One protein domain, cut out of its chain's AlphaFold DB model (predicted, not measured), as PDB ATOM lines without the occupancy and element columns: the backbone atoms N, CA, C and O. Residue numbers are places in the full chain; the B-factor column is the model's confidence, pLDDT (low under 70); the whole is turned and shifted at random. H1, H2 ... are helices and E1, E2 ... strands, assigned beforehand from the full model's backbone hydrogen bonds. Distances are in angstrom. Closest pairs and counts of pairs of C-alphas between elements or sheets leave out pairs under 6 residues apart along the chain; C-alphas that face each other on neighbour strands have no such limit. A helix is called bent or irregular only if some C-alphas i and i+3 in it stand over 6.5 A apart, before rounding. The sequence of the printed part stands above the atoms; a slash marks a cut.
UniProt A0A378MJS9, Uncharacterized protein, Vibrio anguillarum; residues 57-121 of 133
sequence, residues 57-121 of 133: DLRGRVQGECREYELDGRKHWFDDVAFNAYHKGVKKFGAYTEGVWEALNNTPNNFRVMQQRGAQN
ATOM      1  N   ASP A  57      87.140  63.264  54.740       98.06
ATOM      2  CA  ASP A  57      87.626  64.133  53.676       98.06
ATOM      3  C   ASP A  57      88.177  63.278  52.528       98.06
ATOM      4  O   ASP A  57      89.138  62.522  52.712       98.06
ATOM      5  N   LEU A  58      87.520  63.349  51.365       98.31
ATOM      6  CA  LEU A  58      87.888  62.603  50.159       98.31
ATOM      7  C   LEU A  58      88.680  63.432  49.140       98.31
ATOM      8  O   LEU A  58      89.059  62.895  48.094       98.31
ATOM      9  N   ARG A  59      88.993  64.703  49.427       98.25
ATOM     10  CA  ARG A  59      89.788  65.541  48.517       98.25
ATOM     11  C   ARG A  59      91.132  64.883  48.215       98.25
ATOM     12  O   ARG A  59      91.830  64.416  49.113       98.25
ATOM     13  N   GLY A  60      91.476  64.807  46.929       97.44
ATOM     14  CA  GLY A  60      92.696  64.147  46.455       97.44
ATOM     15  C   GLY A  60      92.712  62.618  46.604       97.44
ATOM     16  O   GLY A  60      93.725  61.996  46.301       97.44
ATOM     17  N   ARG A  61      91.618  61.990  47.060       97.88
ATOM     18  CA  ARG A  61      91.508  60.528  47.240       97.88
ATOM     19  C   ARG A  61      90.565  59.865  46.243       97.88
ATOM     20  O   ARG A  61      90.603  58.643  46.099       97.88
ATOM     21  N   VAL A  62      89.728  60.648  45.571       98.19
ATOM     22  CA  VAL A  62      88.730  60.166  44.615       98.19
ATOM     23  C   VAL A  62      88.859  60.872  43.274       98.19
ATOM     24  O   VAL A  62      89.276  62.028  43.197       98.19
ATOM     25  N   GLN A  63      88.452  60.177  42.218       97.88
ATOM     26  CA  GLN A  63      88.212  60.759  40.910       97.88
ATOM     27  C   GLN A  63      86.853  61.474  40.929       97.88
ATOM     28  O   GLN A  63      85.821  60.868  40.639       97.88
ATOM     29  N   GLY A  64      86.858  62.746  41.322       97.00
ATOM     30  CA  GLY A  64      85.669  63.591  41.401       97.00
ATOM     31  C   GLY A  64      85.928  64.876  42.186       97.00
ATOM     32  O   GLY A  64      86.838  64.942  43.013       97.00
ATOM     33  N   GLU A  65      85.114  65.897  41.934       98.12
ATOM     34  CA  GLU A  65      85.188  67.175  42.645       98.12
ATOM     35  C   GLU A  65      84.471  67.078  43.993       98.12
ATOM     36  O   GLU A  65      83.262  66.844  44.048       98.12
ATOM     37  N   CYS A  66      85.211  67.264  45.087       98.62
ATOM     38  CA  CYS A  66      84.645  67.218  46.432       98.62
ATOM     39  C   CYS A  66      84.091  68.579  46.872       98.62
ATOM     40  O   CYS A  66      84.737  69.612  46.694       98.62
ATOM     41  N   ARG A  67      82.938  68.563  47.543       98.56
ATOM     42  CA  ARG A  67      82.286  69.722  48.167       98.56
ATOM     43  C   ARG A  67      82.086  69.474  49.659       98.56
ATOM     44  O   ARG A  67      82.010  68.323  50.093       98.56
ATOM     45  N   GLU A  68      82.018  70.554  50.433       98.38
ATOM     46  CA  GLU A  68      81.693  70.480  51.858       98.38
ATOM     47  C   GLU A  68      80.198  70.185  52.045       98.38
ATOM     48  O   GLU A  68      79.350  70.831  51.429       98.38
ATOM     49  N   TYR A  69      79.885  69.236  52.923       97.94
ATOM     50  CA  TYR A  69      78.531  68.930  53.373       97.94
ATOM     51  C   TYR A  69      78.497  68.850  54.897       97.94
ATOM     52  O   TYR A  69      79.382  68.250  55.512       97.94
ATOM     53  N   GLU A  70      77.453  69.410  55.503       97.56
ATOM     54  CA  GLU A  70      77.149  69.223  56.920       97.56
ATOM     55  C   GLU A  70      76.091  68.125  57.065       97.56
ATOM     56  O   GLU A  70      74.939  68.293  56.671       97.56
ATOM     57  N   LEU A  71      76.506  66.963  57.568       96.12
ATOM     58  CA  LEU A  71      75.689  65.757  57.680       96.12
ATOM     59  C   LEU A  71      75.896  65.157  59.069       96.12
ATOM     60  O   LEU A  71      77.023  65.103  59.550       96.12
ATOM     61  N   ASP A  72      74.818  64.727  59.729       92.94
ATOM     62  CA  ASP A  72      74.868  64.174  61.096       92.94
ATOM     63  C   ASP A  72      75.606  65.088  62.108       92.94
ATOM     64  O   ASP A  72      76.334  64.634  62.991       92.94
ATOM     65  N   GLY A  73      75.469  66.411  61.941       94.12
ATOM     66  CA  GLY A  73      76.137  67.423  62.773       94.12
ATOM     67  C   GLY A  73      77.652  67.526  62.562       94.12
ATOM     68  O   GLY A  73      78.366  68.016  63.438       94.12
ATOM     69  N   ARG A  74      78.173  67.027  61.433       95.12
ATOM     70  CA  ARG A  74      79.607  66.984  61.121       95.12
ATOM     71  C   ARG A  74      79.874  67.506  59.722       95.12
ATOM     72  O   ARG A  74      79.093  67.299  58.801       95.12
ATOM     73  N   LYS A  75      81.037  68.130  59.545       98.00
ATOM     74  CA  LYS A  75      81.533  68.523  58.223       98.00
ATOM     75  C   LYS A  75      82.217  67.345  57.537       98.00
ATOM     76  O   LYS A  75      83.072  66.683  58.138       98.00
ATOM     77  N   HIS A  76      81.863  67.121  56.278       98.25
ATOM     78  CA  HIS A  76      82.432  66.118  55.383       98.25
ATOM     79  C   HIS A  76      82.818  66.755  54.048       98.25
ATOM     80  O   HIS A  76      82.204  67.735  53.638       98.25
ATOM     81  N   TRP A  77      83.789  66.170  53.350       98.62
ATOM     82  CA  TRP A  77      84.126  66.534  51.974       98.62
ATOM     83  C   TRP A  77      83.907  65.340  51.054       98.62
ATOM     84  O   TRP A  77      84.673  64.373  51.099       98.62
ATOM     85  N   PHE A  78      82.858  65.416  50.236       98.31
ATOM     86  CA  PHE A  78      82.416  64.341  49.346       98.31
ATOM     87  C   PHE A  78      82.313  64.817  47.908       98.31
ATOM     88  O   PHE A  78      81.920  65.953  47.654       98.31
ATOM     89  N   ASP A  79      82.597  63.923  46.972       98.44
ATOM     90  CA  ASP A  79      82.136  64.050  45.598       98.44
ATOM     91  C   ASP A  79      80.707  63.489  45.457       98.44
ATOM     92  O   ASP A  79      80.127  62.950  46.406       98.44
ATOM     93  N   ASP A  80      80.127  63.583  44.262       98.31
ATOM     94  CA  ASP A  80      78.752  63.134  44.024       98.31
ATOM     95  C   ASP A  80      78.589  61.606  44.217       98.31
ATOM     96  O   ASP A  80      77.517  61.133  44.611       98.31
ATOM     97  N   VAL A  81      79.643  60.807  43.994       98.25
ATOM     98  CA  VAL A  81      79.607  59.350  44.217       98.25
ATOM     99  C   VAL A  81      79.515  59.034  45.707       98.25
ATOM    100  O   VAL A  81      78.637  58.266  46.118       98.25
ATOM    101  N   ALA A  82      80.382  59.630  46.528       98.38
ATOM    102  CA  ALA A  82      80.354  59.443  47.972       98.38
ATOM    103  C   ALA A  82      79.085  60.025  48.604       98.38
ATOM    104  O   ALA A  82      78.493  59.386  49.470       98.38
ATOM    105  N   PHE A  83      78.596  61.170  48.127       98.31
ATOM    106  CA  PHE A  83      77.342  61.749  48.612       98.31
ATOM    107  C   PHE A  83      76.147  60.802  48.393       98.31
ATOM    108  O   PHE A  83      75.364  60.532  49.306       98.31
ATOM    109  N   ASN A  84      76.056  60.179  47.214       98.25
ATOM    110  CA  ASN A  84      75.047  59.152  46.944       98.25
ATOM    111  C   ASN A  84      75.235  57.890  47.804       98.25
ATOM    112  O   ASN A  84      74.256  57.293  48.262       98.25
ATOM    113  N   ALA A  85      76.483  57.465  48.023       98.31
ATOM    114  CA  ALA A  85      76.795  56.329  48.888       98.31
ATOM    115  C   ALA A  85      76.402  56.598  50.349       98.31
ATOM    116  O   ALA A  85      75.862  55.699  50.993       98.31
ATOM    117  N   TYR A  86      76.578  57.829  50.839       98.44
ATOM    118  CA  TYR A  86      76.172  58.246  52.180       98.44
ATOM    119  C   TYR A  86      74.668  58.039  52.376       98.44
ATOM    120  O   TYR A  86      74.261  57.320  53.284       98.44
ATOM    121  N   HIS A  87      73.833  58.580  51.483       98.19
ATOM    122  CA  HIS A  87      72.377  58.454  51.603       98.19
ATOM    123  C   HIS A  87      71.891  57.004  51.514       98.19
ATOM    124  O   HIS A  87      71.021  56.589  52.284       98.19
ATOM    125  N   LYS A  88      72.473  56.203  50.610       98.06
ATOM    126  CA  LYS A  88      72.186  54.761  50.534       98.06
ATOM    127  C   LYS A  88      72.599  54.041  51.817       98.06
ATOM    128  O   LYS A  88      71.847  53.204  52.309       98.06
ATOM    129  N   GLY A  89      73.764  54.386  52.360       97.81
ATOM    130  CA  GLY A  89      74.295  53.854  53.609       97.81
ATOM    131  C   GLY A  89      73.386  54.171  54.790       97.81
ATOM    132  O   GLY A  89      72.901  53.253  55.437       97.81
ATOM    133  N   VAL A  90      73.061  55.442  55.020       97.31
ATOM    134  CA  VAL A  90      72.167  55.849  56.116       97.31
ATOM    135  C   VAL A  90      70.791  55.192  55.987       97.31
ATOM    136  O   VAL A  90      70.242  54.744  56.986       97.31
ATOM    137  N   LYS A  91      70.254  55.034  54.770       97.31
ATOM    138  CA  LYS A  91      69.008  54.280  54.557       97.31
ATOM    139  C   LYS A  91      69.146  52.797  54.926       97.31
ATOM    140  O   LYS A  91      68.224  52.235  55.504       97.31
ATOM    141  N   LYS A  92      70.268  52.159  54.576       97.19
ATOM    142  CA  LYS A  92      70.536  50.735  54.842       97.19
ATOM    143  C   LYS A  92      70.786  50.458  56.329       97.19
ATOM    144  O   LYS A  92      70.236  49.506  56.862       97.19
ATOM    145  N   PHE A  93      71.609  51.277  56.978       97.44
ATOM    146  CA  PHE A  93      72.047  51.101  58.367       97.44
ATOM    147  C   PHE A  93      71.136  51.820  59.384       97.44
ATOM    148  O   PHE A  93      71.233  51.594  60.589       97.44
ATOM    149  N   GLY A  94      70.250  52.701  58.912       96.62
ATOM    150  CA  GLY A  94      69.325  53.503  59.720       96.62
ATOM    151  C   GLY A  94      69.938  54.754  60.363       96.62
ATOM    152  O   GLY A  94      69.204  55.554  60.933       96.62
ATOM    153  N   ALA A  95      71.259  54.927  60.298       96.69
ATOM    154  CA  ALA A  95      71.994  56.067  60.844       96.69
ATOM    155  C   ALA A  95      73.380  56.172  60.186       96.69
ATOM    156  O   ALA A  95      73.762  55.318  59.380       96.69
ATOM    157  N   TYR A  96      74.156  57.192  60.556       97.88
ATOM    158  CA  TYR A  96      75.578  57.238  60.235       97.88
ATOM    159  C   TYR A  96      76.361  56.293  61.161       97.88
ATOM    160  O   TYR A  96      76.571  56.564  62.345       97.88
ATOM    161  N   THR A  97      76.750  55.137  60.625       98.44
ATOM    162  CA  THR A  97      77.446  54.077  61.368       98.44
ATOM    163  C   THR A  97      78.858  53.847  60.842       98.44
ATOM    164  O   THR A  97      79.247  54.374  59.795       98.44
ATOM    165  N   GLU A  98      79.639  53.037  61.555       98.44
ATOM    166  CA  GLU A  98      80.968  52.600  61.115       98.44
ATOM    167  C   GLU A  98      80.924  51.963  59.717       98.44
ATOM    168  O   GLU A  98      81.742  52.297  58.865       98.44
ATOM    169  N   GLY A  99      79.901  51.152  59.419       98.19
ATOM    170  CA  GLY A  99      79.702  50.572  58.088       98.19
ATOM    171  C   GLY A  99      79.449  51.610  56.986       98.19
ATOM    172  O   GLY A  99      79.941  51.455  55.867       98.19
ATOM    173  N   VAL A 100      78.745  52.709  57.288       98.31
ATOM    174  CA  VAL A 100      78.581  53.828  56.338       98.31
ATOM    175  C   VAL A 100      79.919  54.530  56.106       98.31
ATOM    176  O   VAL A 100      80.286  54.795  54.959       98.31
ATOM    177  N   TRP A 101      80.679  54.791  57.172       98.38
ATOM    178  CA  TRP A 101      82.005  55.406  57.078       98.38
ATOM    179  C   TRP A 101      82.987  54.548  56.264       98.38
ATOM    180  O   TRP A 101      83.724  55.071  55.423       98.38
ATOM    181  N   GLU A 102      82.966  53.230  56.450       97.69
ATOM    182  CA  GLU A 102      83.785  52.292  55.677       97.69
ATOM    183  C   GLU A 102      83.404  52.277  54.199       97.69
ATOM    184  O   GLU A 102      84.287  52.350  53.343       97.69
ATOM    185  N   ALA A 103      82.107  52.246  53.881       97.38
ATOM    186  CA  ALA A 103      81.635  52.279  52.498       97.38
ATOM    187  C   ALA A 103      82.091  53.553  51.762       97.38
ATOM    188  O   ALA A 103      82.512  53.490  50.607       97.38
ATOM    189  N   LEU A 104      82.082  54.699  52.447       97.94
ATOM    190  CA  LEU A 104      82.516  55.986  51.890       97.94
ATOM    191  C   LEU A 104      84.023  56.046  51.609       97.94
ATOM    192  O   LEU A 104      84.444  56.647  50.626       97.94
ATOM    193  N   ASN A 105      84.845  55.379  52.420       97.31
ATOM    194  CA  ASN A 105      86.289  55.265  52.175       97.31
ATOM    195  C   ASN A 105      86.648  54.246  51.075       97.31
ATOM    196  O   ASN A 105      87.820  54.114  50.708       97.31
ATOM    197  N   ASN A 106      85.654  53.518  50.559       96.88
ATOM    198  CA  ASN A 106      85.811  52.441  49.585       96.88
ATOM    199  C   ASN A 106      84.905  52.619  48.352       96.88
ATOM    200  O   ASN A 106      84.564  51.635  47.689       96.88
ATOM    201  N   THR A 107      84.511  53.852  48.015       97.69
ATOM    202  CA  THR A 107      83.740  54.105  46.789       97.69
ATOM    203  C   THR A 107      84.512  53.654  45.538       97.69
ATOM    204  O   THR A 107      85.746  53.678  45.521       97.69
ATOM    205  N   PRO A 108      83.819  53.249  44.454       96.56
ATOM    206  CA  PRO A 108      84.473  52.727  43.250       96.56
ATOM    207  C   PRO A 108      85.475  53.678  42.585       96.56
ATOM    208  O   PRO A 108      86.411  53.211  41.944       96.56
ATOM    209  N   ASN A 109      85.273  54.988  42.730       97.56
ATOM    210  CA  ASN A 109      86.116  56.036  42.160       97.56
ATOM    211  C   ASN A 109      87.244  56.490  43.101       97.56
ATOM    212  O   ASN A 109      87.946  57.454  42.806       97.56
ATOM    213  N   ASN A 110      87.428  55.826  44.242       97.75
ATOM    214  CA  ASN A 110      88.579  56.058  45.098       97.75
ATOM    215  C   ASN A 110      89.852  55.549  44.408       97.75
ATOM    216  O   ASN A 110      89.906  54.391  43.994       97.75
ATOM    217  N   PHE A 111      90.897  56.378  44.320       97.00
ATOM    218  CA  PHE A 111      92.117  56.042  43.579       97.00
ATOM    219  C   PHE A 111      92.777  54.751  44.074       97.00
ATOM    220  O   PHE A 111      93.248  53.950  43.265       97.00
ATOM    221  N   ARG A 112      92.741  54.487  45.388       96.06
ATOM    222  CA  ARG A 112      93.246  53.229  45.958       96.06
ATOM    223  C   ARG A 112      92.431  52.032  45.471       96.06
ATOM    224  O   ARG A 112      93.003  51.008  45.109       96.06
ATOM    225  N   VAL A 113      91.103  52.152  45.458       95.25
ATOM    226  CA  VAL A 113      90.194  51.086  45.001       95.25
ATOM    227  C   VAL A 113      90.370  50.836  43.502       95.25
ATOM    228  O   VAL A 113      90.431  49.685  43.074       95.25
ATOM    229  N   MET A 114      90.517  51.899  42.708       94.88
ATOM    230  CA  MET A 114      90.779  51.809  41.270       94.88
ATOM    231  C   MET A 114      92.092  51.071  40.978       94.88
ATOM    232  O   MET A 114      92.106  50.162  40.152       94.88
ATOM    233  N   GLN A 115      93.172  51.393  41.697       93.31
ATOM    234  CA  GLN A 115      94.464  50.710  41.556       93.31
ATOM    235  C   GLN A 115      94.387  49.229  41.946       93.31
ATOM    236  O   GLN A 115      94.880  48.375  41.213       93.31
ATOM    237  N   GLN A 116      93.726  48.906  43.063       90.38
ATOM    238  CA  GLN A 116      93.548  47.519  43.514       90.38
ATOM    239  C   GLN A 116      92.779  46.676  42.486       90.38
ATOM    240  O   GLN A 116      93.160  45.540  42.215       90.38
ATOM    241  N   ARG A 117      91.731  47.240  41.869       86.69
ATOM    242  CA  ARG A 117      90.957  46.563  40.817       86.69
ATOM    243  C   ARG A 117      91.740  46.415  39.514       86.69
ATOM    244  O   ARG A 117      91.684  45.351  38.906       86.69
ATOM    245  N   GLY A 118      92.491  47.441  39.113       77.38
ATOM    246  CA  GLY A 118      93.360  47.383  37.934       77.38
ATOM    247  C   GLY A 118      94.478  46.344  38.070       77.38
ATOM    248  O   GLY A 118      94.803  45.666  37.104       77.38
ATOM    249  N   ALA A 119      95.013  46.149  39.278       70.94
ATOM    250  CA  ALA A 119      96.011  45.114  39.550       70.94
ATOM    251  C   ALA A 119      95.426  43.687  39.584       70.94
ATOM    252  O   ALA A 119      96.126  42.732  39.262       70.94
ATOM    253  N   GLN A 120      94.156  43.529  39.976       61.16
ATOM    254  CA  GLN A 120      93.471  42.226  40.034       61.16
ATOM    255  C   GLN A 120      92.906  41.774  38.681       61.16
ATOM    256  O   GLN A 120      92.709  40.579  38.480       61.16
ATOM    257  N   ASN A 121      92.698  42.706  37.747       53.78
ATOM    258  CA  ASN A 121      92.382  42.432  36.347       53.78
ATOM    259  C   ASN A 121      93.543  42.898  35.451       53.78
ATOM    260  O   ASN A 121      93.417  43.923  34.778       53.78
TER     261      ASN A 121
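AT A GLANCE: This is residues 57 to 121 of the 133 residues of an uncharacterized protein of Vibrio anguillarum (UniProt A0A378MJS9). A two-stranded hairpin, E1 and E2, and a helical hairpin, H1 and H2, make the body of the domain and open from each other like a V, its corner where E2 ends and H1 begins. A third helix, H3, lies off this body as an arm at one end of the long axis, and the looped first stretch, residues 57 to 66, lies beside the strand hairpin on the side towards H3. The printed part has 65 residues with two named strands and three named helices, in the order E1, E2, H1, H2, H3 along the chain; the sheet has the order E1 - E2 and is antiparallel, and the class is mixed, helices and strands. By its radius of gyration of the C-alphas, 12.1 A, the whole is compact, yet its outline is elongated, with spans of 38 by 23 by 15 A.

IN THESE COORDINATES: The sheet is made of E1, residues 67 to 71, and E2, residues 74 to 78. E1 begins at C-alpha 67, at (82.286, 69.722, 48.167), and measures 12.2 A from first to last C-alpha; E2 measures 12.4 A. H1, residues 80 to 93, is the longest helix, with 14 residues and 19.9 A from its first C-alpha, at (78.752, 63.134, 44.024), to its last. H2 is residues 98 to 104, 9.9 A long. H3 is residues 111 to 120, 14.3 A long, and ends at C-alpha 120, at (93.471, 42.226, 40.034). No helix is bent or irregular. Residues 57 to 66, before E1, hold no named helix and no named strand.

HOW THE PARTS SIT: E1 and E2 are a hairpin of antiparallel neighbour strands, with 144 degrees between their N-to-C directions. Among the C-alphas that face each other are those of Glu 68 and Trp 77, 4.6 A apart, and those of Glu 70 and Lys 75, also 4.6 A apart. Across the pair, N 69 and O 76 are within hydrogen-bond range at 2.9 A, and N 67 and O 78 at 2.8 A. E2 and H1 are near each other, with 5 pairs of C-alphas within 10 A and no pair within 8 A. Residues 80 to 86 of H1 make its pairs of C-alphas within 10 A with the sheet. E1 and H1 are apart. H1 and H2 touch, with 11 pairs of C-alphas within 8 A; the closest C-alphas are those of Gly 89 and Val 100, 5.1 A apart. They form a helical hairpin and run opposite ways at a shallow tilt of 25 degrees, 9.1 A from centre to centre. H2 is apart from both strands. H3 touches no helix and is apart from E1, E2, H1 and H2. In H1, H2 and H3 every O i to N i+4 pair is within hydrogen-bond range.

THE WHOLE: The two C-alphas farthest apart are those of Gly 73, between E1 and E2, and Asn 121, the last printed residue, at 39.8 A. The first and last printed C-alphas, those of Asp 57 and Asn 121, are 28.2 A apart. The centres of H2 and H1 lie nearest to the mean of the C-alphas, at 7.6 A and 7.9 A, and that of H3 lies farthest, at 15.7 A. The printed part has no cut. The links from E1 to E2, from E2 to H1 and from H1 to H2 are tight; the link from H2 to H3, with 6 residues, is short, and no link is long. The mean pLDDT of the printed part is 95.2. H3 has a mean pLDDT of 86, and the model's confidence is under 70 at residues 120 to 121, of which 120 belongs to H3.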